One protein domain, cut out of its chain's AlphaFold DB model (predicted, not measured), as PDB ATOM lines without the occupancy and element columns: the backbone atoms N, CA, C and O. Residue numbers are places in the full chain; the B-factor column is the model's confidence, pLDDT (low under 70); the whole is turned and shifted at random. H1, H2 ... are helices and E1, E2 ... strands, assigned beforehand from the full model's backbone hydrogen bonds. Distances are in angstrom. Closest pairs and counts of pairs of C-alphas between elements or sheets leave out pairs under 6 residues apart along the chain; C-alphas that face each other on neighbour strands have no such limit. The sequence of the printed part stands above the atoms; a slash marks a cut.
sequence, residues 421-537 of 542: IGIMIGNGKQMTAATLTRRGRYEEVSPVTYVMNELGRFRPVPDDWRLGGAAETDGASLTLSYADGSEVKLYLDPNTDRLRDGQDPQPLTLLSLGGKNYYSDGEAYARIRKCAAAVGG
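What this domain is: This is residues 421 to 537 of the 542 residues of the protein "DUF4362 domain-containing protein" of Anaerotruncus sp. 22A2-44 (UniProt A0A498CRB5). A strongly twisted wall of seven antiparallel strands has two helices side by side at it: H2 packs across the sheet, over E1, and H1 lies against H2, beside the strands. The long strand E5 bends, pairing with E4 before the bend and with E3 after it, while E6 runs along its other side; the turns after E4 and after E5 lie at opposite ends of the long axis. The printed part has 117 residues, with seven named strands and two named helices, and along the chain come E1 and E2, then H1, then the five strands E3 to E7, then H2; the class is mixed, helices and strands, and the sheet is branched, its neighbour pairs being E1 and E2, E1 and E4, E3 and E5, E4 and E5, E5 and E6, and E6 and E7, each antiparallel. The whole is compact, with a radius of gyration of the C-alphas of 14.8 A, yet elongated in outline, spanning 48 by 29 by 28 A.

Where its parts are: E1, residues 421 to 426, begins at C-alpha 421 (217.481, 228.740, 236.270). E2 is residues 431 to 437, 19.4 A long, and H1 is residues 447 to 455, 12.3 A. E3 is residues 466 to 469 and E4 residues 475 to 481, 19.7 A. E5, residues 487 to 499, is the longest strand at 33.5 A, ends at C-alpha 499 (218.766, 201.863, 253.457) and bends by 64 degrees at residue 495. E6 is residues 506 to 513, 22.0 A, and E7 residues 516 to 521, 17.4 A. H2, residues 524 to 535, is 17.3 A long and ends at C-alpha 535 (212.508, 224.045, 227.126).

How they stand to each other: E1 has E2 on one side, with N 423 and O 434 2.8 A apart, and E4 on the other, with N 422 and O 479 2.8 A apart. E4, E5, E6 and E7 form a meander, each strand the antiparallel neighbour of the one before: N 480 and O 488 are 2.8 A apart, N 493 and O 510 2.8 A, and N 511 and O 518 2.7 A. E3 lies on the same side of E5 as E4, with N 468 and O 497 2.8 A apart. Residues 459 to 460 pair antiparallel with residues 518 to 519 of E7. H2 is on the sheet at a height of 7.9 A, only just over E1 alone, and runs across the strands, at 67 degrees to E1 on the local plane; its closest C-alphas to E2 are Ala 532 and Ala 434, 5.9 A apart. H1 touches H2 at a shallow tilt of 5 degrees, opposite ways, the closest C-alphas being those of Val 451 and Ile 528, 6.2 A apart. H1 is on the sheet but over none of its strands, its height of 4.1 A only just above the sheet's level. In H1 and H2 every O i to N i+4 pair is within hydrogen-bond range.

The domain as a whole: The two C-alphas farthest apart, those of Asp 484 and Gly 502, are 49.6 A apart. The printed part has no cut and no long link. Mean pLDDT of the printed part is 85.1; residues 427 to 431, 470 to 473 and 536 to 537 are under 70.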
ATOM      1  N   ILE A 421     216.822 229.926 235.724       90.50
ATOM      2  CA  ILE A 421     217.481 228.740 236.270       90.50
ATOM      3  C   ILE A 421     218.319 228.130 235.152       90.50
ATOM      4  O   ILE A 421     217.773 227.626 234.168       90.50
ATOM      5  N   GLY A 422     219.638 228.173 235.306       89.81
ATOM      6  CA  GLY A 422     220.558 227.381 234.500       89.81
ATOM      7  C   GLY A 422     220.559 225.944 235.007       89.81
ATOM      8  O   GLY A 422     220.756 225.712 236.195       89.81
ATOM      9  N   ILE A 423     220.325 224.976 234.130       89.31
ATOM     10  CA  ILE A 423     220.306 223.556 234.479       89.31
ATOM     11  C   ILE A 423     221.316 222.827 233.605       89.31
ATOM     12  O   ILE A 423     221.259 222.907 232.380       89.31
ATOM     13  N   MET A 424     222.211 222.092 234.253       87.31
ATOM     14  CA  MET A 424     223.196 221.223 233.619       87.31
ATOM     15  C   MET A 424     222.936 219.793 234.088       87.31
ATOM     16  O   MET A 424     223.053 219.523 235.279       87.31
ATOM     17  N   ILE A 425     222.563 218.894 233.177       84.81
ATOM     18  CA  ILE A 425     222.142 217.519 233.492       84.81
ATOM     19  C   ILE A 425     223.059 216.511 232.809       84.81
ATOM     20  O   ILE A 425     223.233 216.590 231.591       84.81
ATOM     21  N   GLY A 426     223.572 215.541 233.564       75.00
ATOM     22  CA  GLY A 426     224.233 214.346 233.041       75.00
ATOM     23  C   GLY A 426     225.466 213.929 233.841       75.00
ATOM     24  O   GLY A 426     225.691 214.411 234.949       75.00
ATOM     25  N   ASN A 427     226.276 213.046 233.258       68.06
ATOM     26  CA  ASN A 427     227.355 212.326 233.944       68.06
ATOM     27  C   ASN A 427     228.749 212.961 233.891       68.06
ATOM     28  O   ASN A 427     229.766 212.271 233.982       68.06
ATOM     29  N   GLY A 428     228.826 214.269 233.648       62.41
ATOM     30  CA  GLY A 428     230.089 214.973 233.403       62.41
ATOM     31  C   GLY A 428     230.790 214.597 232.084       62.41
ATOM     32  O   GLY A 428     231.620 215.368 231.617       62.41
ATOM     33  N   LYS A 429     230.442 213.464 231.447       59.81
ATOM     34  CA  LYS A 429     230.898 213.062 230.100       59.81
ATOM     35  C   LYS A 429     229.884 213.403 229.007       59.81
ATOM     36  O   LYS A 429     230.276 213.687 227.883       59.81
ATOM     37  N   GLN A 430     228.590 213.369 229.316       64.19
ATOM     38  CA  GLN A 430     227.518 213.880 228.465       64.19
ATOM     39  C   GLN A 430     226.674 214.845 229.285       64.19
ATOM     40  O   GLN A 430     226.074 214.441 230.275       64.19
ATOM     41  N   MET A 431     226.638 216.115 228.883       68.12
ATOM     42  CA  MET A 431     225.882 217.150 229.583       68.12
ATOM     43  C   MET A 431     224.843 217.786 228.664       68.12
ATOM     44  O   MET A 431     225.114 218.113 227.514       68.12
ATOM     45  N   THR A 432     223.635 217.976 229.182       71.06
ATOM     46  CA  THR A 432     222.606 218.809 228.560       71.06
ATOM     47  C   THR A 432     222.484 220.094 229.366       71.06
ATOM     48  O   THR A 432     222.227 220.037 230.566       71.06
ATOM     49  N   ALA A 433     222.665 221.235 228.703       79.06
ATOM     50  CA  ALA A 433     222.489 222.561 229.281       79.06
ATOM     51  C   ALA A 433     221.131 223.142 228.866       79.06
ATOM     52  O   ALA A 433     220.747 223.039 227.701       79.06
ATOM     53  N   ALA A 434     220.421 223.773 229.794       83.62
ATOM     54  CA  ALA A 434     219.194 224.510 229.519       83.62
ATOM     55  C   ALA A 434     219.128 225.768 230.388       83.62
ATOM     56  O   ALA A 434     219.434 225.714 231.576       83.62
ATOM     57  N   THR A 435     218.658 226.880 229.822       87.81
ATOM     58  CA  THR A 435     218.320 228.083 230.596       87.81
ATOM     59  C   THR A 435     216.808 228.221 230.649       87.81
ATOM     60  O   THR A 435     216.152 228.521 229.649       87.81
ATOM     61  N   LEU A 436     216.238 227.985 231.826       88.12
ATOM     62  CA  LEU A 436     214.819 228.172 232.074       88.12
ATOM     63  C   LEU A 436     214.547 229.626 232.424       88.12
ATOM     64  O   LEU A 436     215.174 230.190 233.316       88.12
ATOM     65  N   THR A 437     213.547 230.217 231.776       86.31
ATOM     66  CA  THR A 437     213.117 231.586 232.070       86.31
ATOM     67  C   THR A 437     211.670 231.604 232.541       86.31
ATOM     68  O   THR A 437     210.934 230.618 232.459       86.31
ATOM     69  N   ARG A 438     211.219 232.763 233.023       84.00
ATOM     70  CA  ARG A 438     209.801 232.984 233.341       84.00
ATOM     71  C   ARG A 438     208.908 233.089 232.094       84.00
ATOM     72  O   ARG A 438     207.693 233.183 232.248       84.00
ATOM     73  N   ARG A 439     209.481 233.098 230.882       79.50
ATOM     74  CA  ARG A 439     208.749 233.162 229.607       79.50
ATOM     75  C   ARG A 439     208.420 231.750 229.107       79.50
ATOM     76  O   ARG A 439     209.185 230.817 229.322       79.50
ATOM     77  N   GLY A 440     207.301 231.616 228.397       81.88
ATOM     78  CA  GLY A 440     206.793 230.324 227.922       81.88
ATOM     79  C   GLY A 440     205.948 229.589 228.968       81.88
ATOM     80  O   GLY A 440     205.666 230.127 230.040       81.88
ATOM     81  N   ARG A 441     205.507 228.372 228.631       85.62
ATOM     82  CA  ARG A 441     204.735 227.504 229.528       85.62
ATOM     83  C   ARG A 441     205.224 226.059 229.461       85.62
ATOM     84  O   ARG A 441     205.519 225.568 228.376       85.62
ATOM     85  N   TYR A 442     205.253 225.401 230.612       86.94
ATOM     86  CA  TYR A 442     205.442 223.968 230.794       86.94
ATOM     87  C   TYR A 442     204.421 223.510 231.835       86.94
ATOM     88  O   TYR A 442     204.393 224.069 232.929       86.94
ATOM     89  N   GLU A 443     203.541 222.577 231.459       86.81
ATOM     90  CA  GLU A 443     202.419 222.130 232.303       86.81
ATOM     91  C   GLU A 443     201.651 223.318 232.923       86.81
ATOM     92  O   GLU A 443     201.499 223.453 234.130       86.81
ATOM     93  N   GLU A 444     201.219 224.238 232.053       90.44
ATOM     94  CA  GLU A 444     200.412 225.434 232.362       90.44
ATOM     95  C   GLU A 444     201.098 226.572 233.141       90.44
ATOM     96  O   GLU A 444     200.639 227.716 233.037       90.44
ATOM     97  N   VAL A 445     202.222 226.319 233.816       92.31
ATOM     98  CA  VAL A 445     203.025 227.320 234.544       92.31
ATOM     99  C   VAL A 445     204.309 227.687 233.789       92.31
ATOM    100  O   VAL A 445     204.625 227.106 232.755       92.31
ATOM    101  N   SER A 446     205.074 228.681 234.259       92.19
ATOM    102  CA  SER A 446     206.402 228.933 233.675       92.19
ATOM    103  C   SER A 446     207.397 227.837 234.088       92.19
ATOM    104  O   SER A 446     207.303 227.353 235.217       92.19
ATOM    105  N   PRO A 447     208.397 227.494 233.253       91.38
ATOM    106  CA  PRO A 447     209.406 226.483 233.593       91.38
ATOM    107  C   PRO A 447     210.138 226.755 234.914       91.38
ATOM    108  O   PRO A 447     210.362 225.843 235.702       91.38
ATOM    109  N   VAL A 448     210.432 228.030 235.206       92.06
ATOM    110  CA  VAL A 448     210.976 228.448 236.510       92.06
ATOM    111  C   VAL A 448     210.009 228.113 237.646       92.06
ATOM    112  O   VAL A 448     210.427 227.598 238.673       92.06
ATOM    113  N   THR A 449     208.711 228.386 237.484       92.56
ATOM    114  CA  THR A 449     207.714 228.080 238.524       92.56
ATOM    115  C   THR A 449     207.579 226.575 238.739       92.56
ATOM    116  O   THR A 449     207.508 226.146 239.881       92.56
ATOM    117  N   TYR A 450     207.589 225.784 237.663       93.75
ATOM    118  CA  TYR A 450     207.534 224.326 237.749       93.75
ATOM    119  C   TYR A 450     208.708 223.765 238.559       93.75
ATOM    120  O   TYR A 450     208.495 223.067 239.545       93.75
ATOM    121  N   VAL A 451     209.946 224.135 238.207       92.62
ATOM    122  CA  VAL A 451     211.138 223.658 238.927       92.62
ATOM    123  C   VAL A 451     211.146 224.136 240.377       92.62
ATOM    124  O   VAL A 451     211.454 223.347 241.259       92.62
ATOM    125  N   MET A 452     210.746 225.379 240.661       93.94
ATOM    126  CA  MET A 452     210.645 225.856 242.047       93.94
ATOM    127  C   MET A 452     209.598 225.090 242.865       93.94
ATOM    128  O   MET A 452     209.825 224.834 244.044       93.94
ATOM    129  N   ASN A 453     208.479 224.690 242.254       91.06
ATOM    130  CA  ASN A 453     207.481 223.854 242.920       91.06
ATOM    131  C   ASN A 453     208.033 222.458 243.237       91.06
ATOM    132  O   ASN A 453     207.758 221.941 244.314       91.06
ATOM    133  N   GLU A 454     208.822 221.866 242.334       92.31
ATOM    134  CA  GLU A 454     209.503 220.588 242.587       92.31
ATOM    135  C   GLU A 454     210.580 220.723 243.673       92.31
ATOM    136  O   GLU A 454     210.608 219.923 244.601       92.31
ATOM    137  N   LEU A 455     211.407 221.775 243.638       92.81
ATOM    138  CA  LEU A 455     212.392 222.054 244.691       92.81
ATOM    139  C   LEU A 455     211.724 222.262 246.060       92.81
ATOM    140  O   LEU A 455     212.244 221.810 247.074       92.81
ATOM    141  N   GLY A 456     210.535 222.868 246.102       88.38
ATOM    142  CA  GLY A 456     209.752 223.038 247.332       88.38
ATOM    143  C   GLY A 456     209.235 221.735 247.963       88.38
ATOM    144  O   GLY A 456     208.733 221.766 249.094       88.38
ATOM    145  N   ARG A 457     209.344 220.596 247.260       87.06
ATOM    146  CA  ARG A 457     209.032 219.257 247.788       87.06
ATOM    147  C   ARG A 457     210.206 218.611 248.518       87.06
ATOM    148  O   ARG A 457     209.984 217.633 249.218       87.06
ATOM    149  N   PHE A 458     211.420 219.145 248.389       89.56
ATOM    150  CA  PHE A 458     212.573 218.599 249.096       89.56
ATOM    151  C   PHE A 458     212.474 218.858 250.606       89.56
ATOM    152  O   PHE A 458     211.994 219.909 251.049       89.56
ATOM    153  N   ARG A 459     212.925 217.880 251.394       85.88
ATOM    154  CA  ARG A 459     212.894 217.861 252.864       85.88
ATOM    155  C   ARG A 459     214.290 217.633 253.423       85.88
ATOM    156  O   ARG A 459     215.054 216.935 252.769       85.88
ATOM    157  N   PRO A 460     214.658 218.208 254.579       87.69
ATOM    158  CA  PRO A 460     215.949 217.910 255.189       87.69
ATOM    159  C   PRO A 460     216.062 216.407 255.455       87.69
ATOM    160  O   PRO A 460     215.084 215.771 255.844       87.69
ATOM    161  N   VAL A 461     217.240 215.843 255.202       87.12
ATOM    162  CA  VAL A 461     217.514 214.436 255.515       87.12
ATOM    163  C   VAL A 461     217.604 214.281 257.037       87.12
ATOM    164  O   VAL A 461     218.411 214.991 257.637       87.12
ATOM    165  N   PRO A 462     216.817 213.387 257.663       82.12
ATOM    166  CA  PRO A 462     216.943 213.095 259.088       82.12
ATOM    167  C   PRO A 462     218.322 212.523 259.450       82.12
ATOM    168  O   PRO A 462     218.907 211.755 258.684       82.12
ATOM    169  N   ASP A 463     218.835 212.884 260.627       79.31
ATOM    170  CA  ASP A 463     220.199 212.542 261.064       79.31
ATOM    171  C   ASP A 463     220.431 211.030 261.248       79.31
ATOM    172  O   ASP A 463     221.564 210.552 261.186       79.31
ATOM    173  N   ASP A 464     219.366 210.268 261.482       79.69
ATOM    174  CA  ASP A 464     219.381 208.822 261.693       79.69
ATOM    175  C   ASP A 464     219.290 208.013 260.386       79.69
ATOM    176  O   ASP A 464     219.455 206.789 260.395       79.69
ATOM    177  N   TRP A 465     219.070 208.670 259.242       85.00
ATOM    178  CA  TRP A 465     218.950 207.984 257.960       85.00
ATOM    179  C   TRP A 465     220.290 207.449 257.460       85.00
ATOM    180  O   TRP A 465     221.283 208.163 257.312       85.00
ATOM    181  N   ARG A 466     220.289 206.167 257.085       87.00
ATOM    182  CA  ARG A 466     221.410 205.528 256.393       87.00
ATOM    183  C   ARG A 466     221.195 205.653 254.892       87.00
ATOM    184  O   ARG A 466     220.302 205.022 254.331       87.00
ATOM    185  N   LEU A 467     222.021 206.467 254.245       88.31
ATOM    186  CA  LEU A 467     222.017 206.624 252.794       88.31
ATOM    187  C   LEU A 467     223.064 205.705 252.153       88.31
ATOM    188  O   LEU A 467     224.186 205.575 252.647       88.31
ATOM    189  N   GLY A 468     222.683 205.068 251.053       83.38
ATOM    190  CA  GLY A 468     223.539 204.317 250.143       83.38
ATOM    191  C   GLY A 468     223.399 204.853 248.720       83.38
ATOM    192  O   GLY A 468     222.617 205.763 248.464       83.38
ATOM    193  N   GLY A 469     224.172 204.314 247.786       78.00
ATOM    194  CA  GLY A 469     224.065 204.703 246.383       78.00
ATOM    195  C   GLY A 469     225.178 204.118 245.529       78.00
ATOM    196  O   GLY A 469     226.263 203.789 246.024       78.00
ATOM    197  N   ALA A 470     224.903 203.962 244.237       59.25
ATOM    198  CA  ALA A 470     225.894 203.520 243.268       59.25
ATOM    199  C   ALA A 470     226.824 204.679 242.885       59.25
ATOM    200  O   ALA A 470     226.394 205.808 242.660       59.25
ATOM    201  N   ALA A 471     228.119 204.390 242.756       51.19
ATOM    202  CA  ALA A 471     229.117 205.355 242.312       51.19
ATOM    203  C   ALA A 471     229.045 205.594 240.787       51.19
ATOM    204  O   ALA A 471     230.023 205.336 240.092       51.19
ATOM    205  N   GLU A 472     227.917 206.067 240.242       56.00
ATOM    206  CA  GLU A 472     227.797 206.421 238.815       56.00
ATOM    207  C   GLU A 472     226.983 207.704 238.544       56.00
ATOM    208  O   GLU A 472     225.818 207.706 238.186       56.00
ATOM    209  N   THR A 473     227.709 208.818 238.613       57.50
ATOM    210  CA  THR A 473     227.754 210.005 237.733       57.50
ATOM    211  C   THR A 473     226.511 210.761 237.228       57.50
ATOM    212  O   THR A 473     226.666 211.965 237.064       57.50
ATOM    213  N   ASP A 474     225.336 210.192 236.944       70.06
ATOM    214  CA  ASP A 474     224.234 210.986 236.357       70.06
ATOM    215  C   ASP A 474     223.588 211.893 237.415       70.06
ATOM    216  O   ASP A 474     222.832 211.420 238.248       70.06
ATOM    217  N   GLY A 475     223.881 213.197 237.383       82.06
ATOM    218  CA  GLY A 475     223.353 214.191 238.324       82.06
ATOM    219  C   GLY A 475     222.879 215.459 237.620       82.06
ATOM    220  O   GLY A 475     222.820 215.525 236.385       82.06
ATOM    221  N   ALA A 476     222.493 216.479 238.383       87.00
ATOM    222  CA  ALA A 476     222.244 217.805 237.826       87.00
ATOM    223  C   ALA A 476     222.802 218.906 238.724       87.00
ATOM    224  O   ALA A 476     222.653 218.856 239.939       87.00
ATOM    225  N   SER A 477     223.401 219.932 238.120       90.06
ATOM    226  CA  SER A 477     223.696 221.183 238.818       90.06
ATOM    227  C   SER A 477     222.725 222.260 238.360       90.06
ATOM    228  O   SER A 477     222.603 222.512 237.156       90.06
ATOM    229  N   LEU A 478     222.056 222.899 239.314       91.94
ATOM    230  CA  LEU A 478     221.151 224.013 239.065       91.94
ATOM    231  C   LEU A 478     221.807 225.297 239.563       91.94
ATOM    232  O   LEU A 478     222.232 225.363 240.714       91.94
ATOM    233  N   THR A 479     221.843 226.316 238.713       93.88
ATOM    234  CA  THR A 479     222.252 227.679 239.061       93.88
ATOM    235  C   THR A 479     221.016 228.566 239.030       93.88
ATOM    236  O   THR A 479     220.405 228.751 237.979       93.88
ATOM    237  N   LEU A 480     220.627 229.088 240.188       93.38
ATOM    238  CA  LEU A 480     219.505 230.001 240.352       93.38
ATOM    239  C   LEU A 480     220.059 231.421 240.362       93.38
ATOM    240  O   LEU A 480     220.821 231.748 241.269       93.38
ATOM    241  N   SER A 481     219.662 232.247 239.395       92.56
ATOM    242  CA  SER A 481     220.145 233.629 239.275       92.56
ATOM    243  C   SER A 481     219.032 234.621 239.633       92.56
ATOM    244  O   SER A 481     217.905 234.537 239.123       92.56
ATOM    245  N   TYR A 482     219.334 235.557 240.534       92.69
ATOM    246  CA  TYR A 482     218.374 236.506 241.105       92.69
ATOM    247  C   TYR A 482     218.532 237.920 240.530       92.69
ATOM    248  O   TYR A 482     219.505 238.244 239.851       92.69
ATOM    249  N   ALA A 483     217.539 238.778 240.783       89.19
ATOM    250  CA  ALA A 483     217.493 240.131 240.224       89.19
ATOM    251  C   ALA A 483     218.572 241.073 240.783       89.19
ATOM    252  O   ALA A 483     218.931 242.048 240.127       89.19
ATOM    253  N   ASP A 484     219.080 240.784 241.980       91.00
ATOM    254  CA  ASP A 484     220.178 241.511 242.622       91.00
ATOM    255  C   ASP A 484     221.568 241.063 242.128       91.00
ATOM    256  O   ASP A 484     222.581 241.617 242.555       91.00
ATOM    257  N   GLY A 485     221.623 240.086 241.213       88.75
ATOM    258  CA  GLY A 485     222.856 239.514 240.678       88.75
ATOM    259  C   GLY A 485     223.465 238.406 241.538       88.75
ATOM    260  O   GLY A 485     224.533 237.904 241.190       88.75
ATOM    261  N   SER A 486     222.821 238.011 242.641       92.69
ATOM    262  CA  SER A 486     223.243 236.847 243.421       92.69
ATOM    263  C   SER A 486     222.932 235.534 242.690       92.69
ATOM    264  O   SER A 486     222.015 235.456 241.864       92.69
ATOM    265  N   GLU A 487     223.704 234.489 243.000       93.31
ATOM    266  CA  GLU A 487     223.501 233.140 242.471       93.31
ATOM    267  C   GLU A 487     223.542 232.088 243.580       93.31
ATOM    268  O   GLU A 487     224.377 232.145 244.483       93.31
ATOM    269  N   VAL A 488     222.675 231.080 243.470       93.69
ATOM    270  CA  VAL A 488     222.678 229.892 244.335       93.69
ATOM    271  C   VAL A 488     222.883 228.651 243.477       93.69
ATOM    272  O   VAL A 488     222.206 228.475 242.465       93.69
ATOM    273  N   LYS A 489     223.808 227.778 243.891       92.75
ATOM    274  CA  LYS A 489     224.072 226.496 243.228       92.75
ATOM    275  C   LYS A 489     223.538 225.333 244.052       92.75
ATOM    276  O   LYS A 489     223.826 225.242 245.243       92.75
ATOM    277  N   LEU A 490     222.797 224.451 243.391       93.69
ATOM    278  CA  LEU A 490     222.243 223.220 243.951       93.69
ATOM    279  C   LEU A 490     222.775 222.027 243.164       93.69
ATOM    280  O   LEU A 490     222.934 222.116 241.943       93.69
ATOM    281  N   TYR A 491     222.991 220.910 243.848       91.94
ATOM    282  CA  TYR A 491     223.374 219.645 243.226       91.94
ATOM    283  C   TYR A 491     222.298 218.605 243.489       91.94
ATOM    284  O   TYR A 491     221.915 218.430 244.637       91.94
ATOM    285  N   LEU A 492     221.816 217.951 242.437       91.44
ATOM    286  CA  LEU A 492     220.868 216.847 242.504       91.44
ATOM    287  C   LEU A 492     221.582 215.533 242.204       91.44
ATOM    288  O   LEU A 492     222.229 215.419 241.157       91.44
ATOM    289  N   ASP A 493     221.397 214.553 243.081       90.69
ATOM    290  CA  ASP A 493     221.862 213.178 242.923       90.69
ATOM    291  C   ASP A 493     220.655 212.217 242.907       90.69
ATOM    292  O   ASP A 493     220.006 212.035 243.937       90.69
ATOM    293  N   PRO A 494     220.302 211.633 241.750       89.56
ATOM    294  CA  PRO A 494     219.217 210.662 241.626       89.56
ATOM    295  C   PRO A 494     219.610 209.229 242.007       89.56
ATOM    296  O   PRO A 494     218.751 208.355 241.965       89.56
ATOM    297  N   ASN A 495     220.881 208.955 242.316       87.44
ATOM    298  CA  ASN A 495     221.380 207.598 242.566       87.44
ATOM    299  C   ASN A 495     221.559 207.322 244.063       87.44
ATOM    300  O   ASN A 495     222.437 206.552 244.459       87.44
ATOM    301  N   THR A 496     220.759 207.994 244.890       88.38
ATOM    302  CA  THR A 496     220.764 207.807 246.338       88.38
ATOM    303  C   THR A 496     219.641 206.862 246.724       88.38
ATOM    304  O   THR A 496     218.479 207.114 246.427       88.38
ATOM    305  N   ASP A 497     219.984 205.810 247.450       89.06
ATOM    306  CA  ASP A 497     219.014 204.924 248.070       89.06
ATOM    307  C   ASP A 497     218.993 205.159 249.573       89.06
ATOM    308  O   ASP A 497     220.028 205.301 250.231       89.06
ATOM    309  N   ARG A 498     217.802 205.128 250.150       87.31
ATOM    310  CA  ARG A 498     217.650 204.982 251.584       87.31
ATOM    311  C   ARG A 498     217.717 203.511 251.961       87.31
ATOM    312  O   ARG A 498     216.979 202.685 251.429       87.31
ATOM    313  N   LEU A 499     218.576 203.204 252.926       87.19
ATOM    314  CA  LEU A 499     218.766 201.863 253.457       87.19
ATOM    315  C   LEU A 499     218.021 201.723 254.787       87.19
ATOM    316  O   LEU A 499     218.191 202.543 255.691       87.19
ATOM    317  N   ARG A 500     217.221 200.664 254.916       80.88
ATOM    318  CA  ARG A 500     216.540 200.277 256.156       80.88
ATOM    319  C   ARG A 500     216.826 198.804 256.438       80.88
ATOM    320  O   ARG A 500     216.912 197.999 255.510       80.88
ATOM    321  N   ASP A 501     216.992 198.446 257.707       78.69
ATOM    322  CA  ASP A 501     217.296 197.063 258.073       78.69
ATOM    323  C   ASP A 501     216.108 196.150 257.725       78.69
ATOM    324  O   ASP A 501     214.978 196.383 258.145       78.69
ATOM    325  N   GLY A 502     216.368 195.108 256.932       76.19
ATOM    326  CA  GLY A 502     215.351 194.127 256.541       76.19
ATOM    327  C   GLY A 502     214.352 194.592 255.472       76.19
ATOM    328  O   GLY A 502     213.411 193.849 255.199       76.19
ATOM    329  N   GLN A 503     214.545 195.763 254.852       77.19
ATOM    330  CA  GLN A 503     213.722 196.241 253.732       77.19
ATOM    331  C   GLN A 503     214.560 196.492 252.474       77.19
ATOM    332  O   GLN A 503     215.772 196.708 252.547       77.19
ATOM    333  N   ASP A 504     213.896 196.460 251.316       82.50
ATOM    334  CA  ASP A 504     214.524 196.807 250.044       82.50
ATOM    335  C   ASP A 504     214.952 198.289 250.036       82.50
ATOM    336  O   ASP A 504     214.250 199.131 250.609       82.50
ATOM    337  N   PRO A 505     216.086 198.636 249.396       84.81
ATOM    338  CA  PRO A 505     216.510 200.024 249.249       84.81
ATOM    339  C   PRO A 505     215.425 200.873 248.578       84.81
ATOM    340  O   PRO A 505     214.880 200.495 247.538       84.81
ATOM    341  N   GLN A 506     215.125 202.029 249.168       84.56
ATOM    342  CA  GLN A 506     214.135 202.959 248.633       84.56
ATOM    343  C   GLN A 506     214.847 204.060 247.828       84.56
ATOM    344  O   GLN A 506     215.622 204.814 248.421       84.56
ATOM    345  N   PRO A 507     214.586 204.201 246.518       88.44
ATOM    346  CA  PRO A 507     215.261 205.194 245.690       88.44
ATOM    347  C   PRO A 507     214.778 206.612 246.003       88.44
ATOM    348  O   PRO A 507     213.575 206.877 246.072       88.44
ATOM    349  N   LEU A 508     215.725 207.539 246.134       89.81
ATOM    350  CA  LEU A 508     215.510 208.948 246.446       89.81
ATOM    351  C   LEU A 508     216.288 209.854 245.486       89.81
ATOM    352  O   LEU A 508     217.335 209.491 244.952       89.81
ATOM    353  N   THR A 509     215.813 211.090 245.333       91.38
ATOM    354  CA  THR A 509     216.644 212.171 244.789       91.38
ATOM    355  C   THR A 509     217.198 212.998 245.943       91.38
ATOM    356  O   THR A 509     216.427 213.604 246.686       91.38
ATOM    357  N   LEU A 510     218.521 213.082 246.074       92.50
ATOM    358  CA  LEU A 510     219.191 213.958 247.030       92.50
ATOM    359  C   LEU A 510     219.453 215.334 246.407       92.50
ATOM    360  O   LEU A 510     219.791 215.444 245.232       92.50
ATOM    361  N   LEU A 511     219.327 216.391 247.199       93.62
ATOM    362  CA  LEU A 511     219.691 217.761 246.871       93.62
ATOM    363  C   LEU A 511     220.686 218.274 247.903       93.62
ATOM    364  O   LEU A 511     220.381 218.305 249.092       93.62
ATOM    365  N   SER A 512     221.840 218.757 247.456       91.75
ATOM    366  CA  SER A 512     222.837 219.380 248.328       91.75
ATOM    367  C   SER A 512     222.889 220.894 248.125       91.75
ATOM    368  O   SER A 512     223.021 221.383 246.998       91.75
ATOM    369  N   LEU A 513     222.837 221.639 249.234       90.75
ATOM    370  CA  LEU A 513     222.973 223.098 249.293       90.75
ATOM    371  C   LEU A 513     223.817 223.491 250.511       90.75
ATOM    372  O   LEU A 513     223.415 223.273 251.652       90.75
ATOM    373  N   GLY A 514     224.983 224.101 250.274       81.38
ATOM    374  CA  GLY A 514     225.811 224.668 251.348       81.38
ATOM    375  C   GLY A 514     226.245 223.660 252.420       81.38
ATOM    376  O   GLY A 514     226.375 224.034 253.580       81.38
ATOM    377  N   GLY A 515     226.426 222.387 252.052       82.75
ATOM    378  CA  GLY A 515     226.783 221.304 252.977       82.75
ATOM    379  C   GLY A 515     225.600 220.650 253.702       82.75
ATOM    380  O   GLY A 515     225.810 219.660 254.393       82.75
ATOM    381  N   LYS A 516     224.371 221.154 253.523       88.81
ATOM    382  CA  LYS A 516     223.141 220.480 253.959       88.81
ATOM    383  C   LYS A 516     222.579 219.618 252.831       88.81
ATOM    384  O   LYS A 516     222.635 220.017 251.664       88.81
ATOM    385  N   ASN A 517     222.008 218.476 253.201       91.62
ATOM    386  CA  ASN A 517     221.349 217.561 252.282       91.62
ATOM    387  C   ASN A 517     219.841 217.552 252.516       91.62
ATOM    388  O   ASN A 517     219.360 217.577 253.649       91.62
ATOM    389  N   TYR A 518     219.116 217.485 251.413       91.88
ATOM    390  CA  TYR A 518     217.674 217.376 251.358       91.88
ATOM    391  C   TYR A 518     217.314 216.203 250.453       91.88
ATOM    392  O   TYR A 518     218.078 215.882 249.553       91.88
ATOM    393  N   TYR A 519     216.163 215.579 250.643       90.88
ATOM    394  CA  TYR A 519     215.692 214.485 249.805       90.88
ATOM    395  C   TYR A 519     214.297 214.770 249.248       90.88
ATOM    396  O   TYR A 519     213.543 215.578 249.791       90.88
ATOM    397  N   SER A 520     213.966 214.097 248.155       89.56
ATOM    398  CA  SER A 520     212.617 213.956 247.613       89.56
ATOM    399  C   SER A 520     212.460 212.541 247.044       89.56
ATOM    400  O   SER A 520     213.422 211.767 247.040       89.56
ATOM    401  N   ASP A 521     211.267 212.211 246.553       86.50
ATOM    402  CA  ASP A 521     210.996 210.933 245.895       86.50
ATOM    403  C   ASP A 521     211.983 210.653 244.739       86.50
ATOM    404  O   ASP A 521     212.562 211.570 244.139       86.50
ATOM    405  N   GLY A 522     212.186 209.374 244.405       86.88
ATOM    406  CA  GLY A 522     213.105 208.952 243.338       86.88
ATOM    407  C   GLY A 522     212.784 209.515 241.942       86.88
ATOM    408  O   GLY A 522     213.640 209.518 241.062       86.88
ATOM    409  N   GLU A 523     211.583 210.058 241.726       90.06
ATOM    410  CA  GLU A 523     211.135 210.607 240.441       90.06
ATOM    411  C   GLU A 523     211.393 212.123 240.307       90.06
ATOM    412  O   GLU A 523     211.252 212.691 239.216       90.06
ATOM    413  N   ALA A 524     211.786 212.812 241.385       90.56
ATOM    414  CA  ALA A 524     211.985 214.263 241.388       90.56
ATOM    415  C   ALA A 524     213.013 214.715 240.338       90.56
ATOM    416  O   ALA A 524     212.760 215.652 239.567       90.56
ATOM    417  N   TYR A 525     214.140 214.007 240.228       90.88
ATOM    418  CA  TYR A 525     215.136 214.261 239.189       90.88
ATOM    419  C   TYR A 525     214.566 214.111 237.772       90.88
ATOM    420  O   TYR A 525     214.786 214.973 236.913       90.88
ATOM    421  N   ALA A 526     213.793 213.050 237.517       89.94
ATOM    422  CA  ALA A 526     213.198 212.788 236.209       89.94
ATOM    423  C   ALA A 526     212.221 213.902 235.798       89.94
ATOM    424  O   ALA A 526     212.247 214.357 234.647       89.94
ATOM    425  N   ARG A 527     211.420 214.413 236.744       92.31
ATOM    426  CA  ARG A 527     210.507 215.548 236.517       92.31
ATOM    427  C   ARG A 527     211.259 216.829 236.152       92.31
ATOM    428  O   ARG A 527     210.900 217.487 235.170       92.31
ATOM    429  N   ILE A 528     212.330 217.162 236.874       90.88
ATOM    430  CA  ILE A 528     213.169 218.338 236.579       90.88
ATOM    431  C   ILE A 528     213.845 218.186 235.208       90.88
ATOM    432  O   ILE A 528     213.808 219.108 234.386       90.88
ATOM    433  N   ARG A 529     214.386 216.998 234.911       89.19
ATOM    434  CA  ARG A 529     215.005 216.681 233.618       89.19
ATOM    435  C   ARG A 529     214.033 216.820 232.452       89.19
ATOM    436  O   ARG A 529     214.402 217.375 231.416       89.19
ATOM    437  N   LYS A 530     212.791 216.359 232.605       89.75
ATOM    438  CA  LYS A 530     211.749 216.458 231.571       89.75
ATOM    439  C   LYS A 530     211.385 217.915 231.267       89.75
ATOM    440  O   LYS A 530     211.256 218.268 230.094       89.75
ATOM    441  N   CYS A 531     211.282 218.767 232.291       89.19
ATOM    442  CA  CYS A 531     211.088 220.209 232.114       89.19
ATOM    443  C   CYS A 531     212.276 220.846 231.375       89.19
ATOM    444  O   CYS A 531     212.084 221.565 230.392       89.19
ATOM    445  N   ALA A 532     213.508 220.539 231.795       86.19
ATOM    446  CA  ALA A 532     214.720 221.052 231.154       86.19
ATOM    447  C   ALA A 532     214.811 220.646 229.673       86.19
ATOM    448  O   ALA A 532     215.068 221.491 228.819       86.19
ATOM    449  N   ALA A 533     214.527 219.384 229.346       84.31
ATOM    450  CA  ALA A 533     214.554 218.884 227.973       84.31
ATOM    451  C   ALA A 533     213.480 219.524 227.074       84.31
ATOM    452  O   ALA A 533     213.736 219.777 225.896       84.31
ATOM    453  N   ALA A 534     212.293 219.812 227.618       85.19
ATOM    454  CA  ALA A 534     211.196 220.423 226.867       85.19
ATOM    455  C   ALA A 534     211.470 221.886 226.479       85.19
ATOM    456  O   ALA A 534     210.983 222.353 225.451       85.19
ATOM    457  N   VAL A 535     212.244 222.606 227.294       79.38
ATOM    458  CA  VAL A 535     212.508 224.045 227.126       79.38
ATOM    459  C   VAL A 535     213.897 224.309 226.530       79.38
ATOM    460  O   VAL A 535     214.086 225.291 225.818       79.38
ATOM    461  N   GLY A 536     214.863 223.431 226.805       65.31
ATOM    462  CA  GLY A 536     216.296 223.657 226.609       65.31
ATOM    463  C   GLY A 536     216.869 223.400 225.217       65.31
ATOM    464  O   GLY A 536     218.046 223.652 225.034       65.31
ATOM    465  N   GLY A 537     216.086 222.925 224.241       54.91
ATOM    466  CA  GLY A 537     216.495 222.832 222.829       54.91
ATOM    467  C   GLY A 537     217.882 222.217 222.546       54.91
ATOM    468  O   GLY A 537     218.845 222.948 222.387       54.91
TER     469      GLY A 537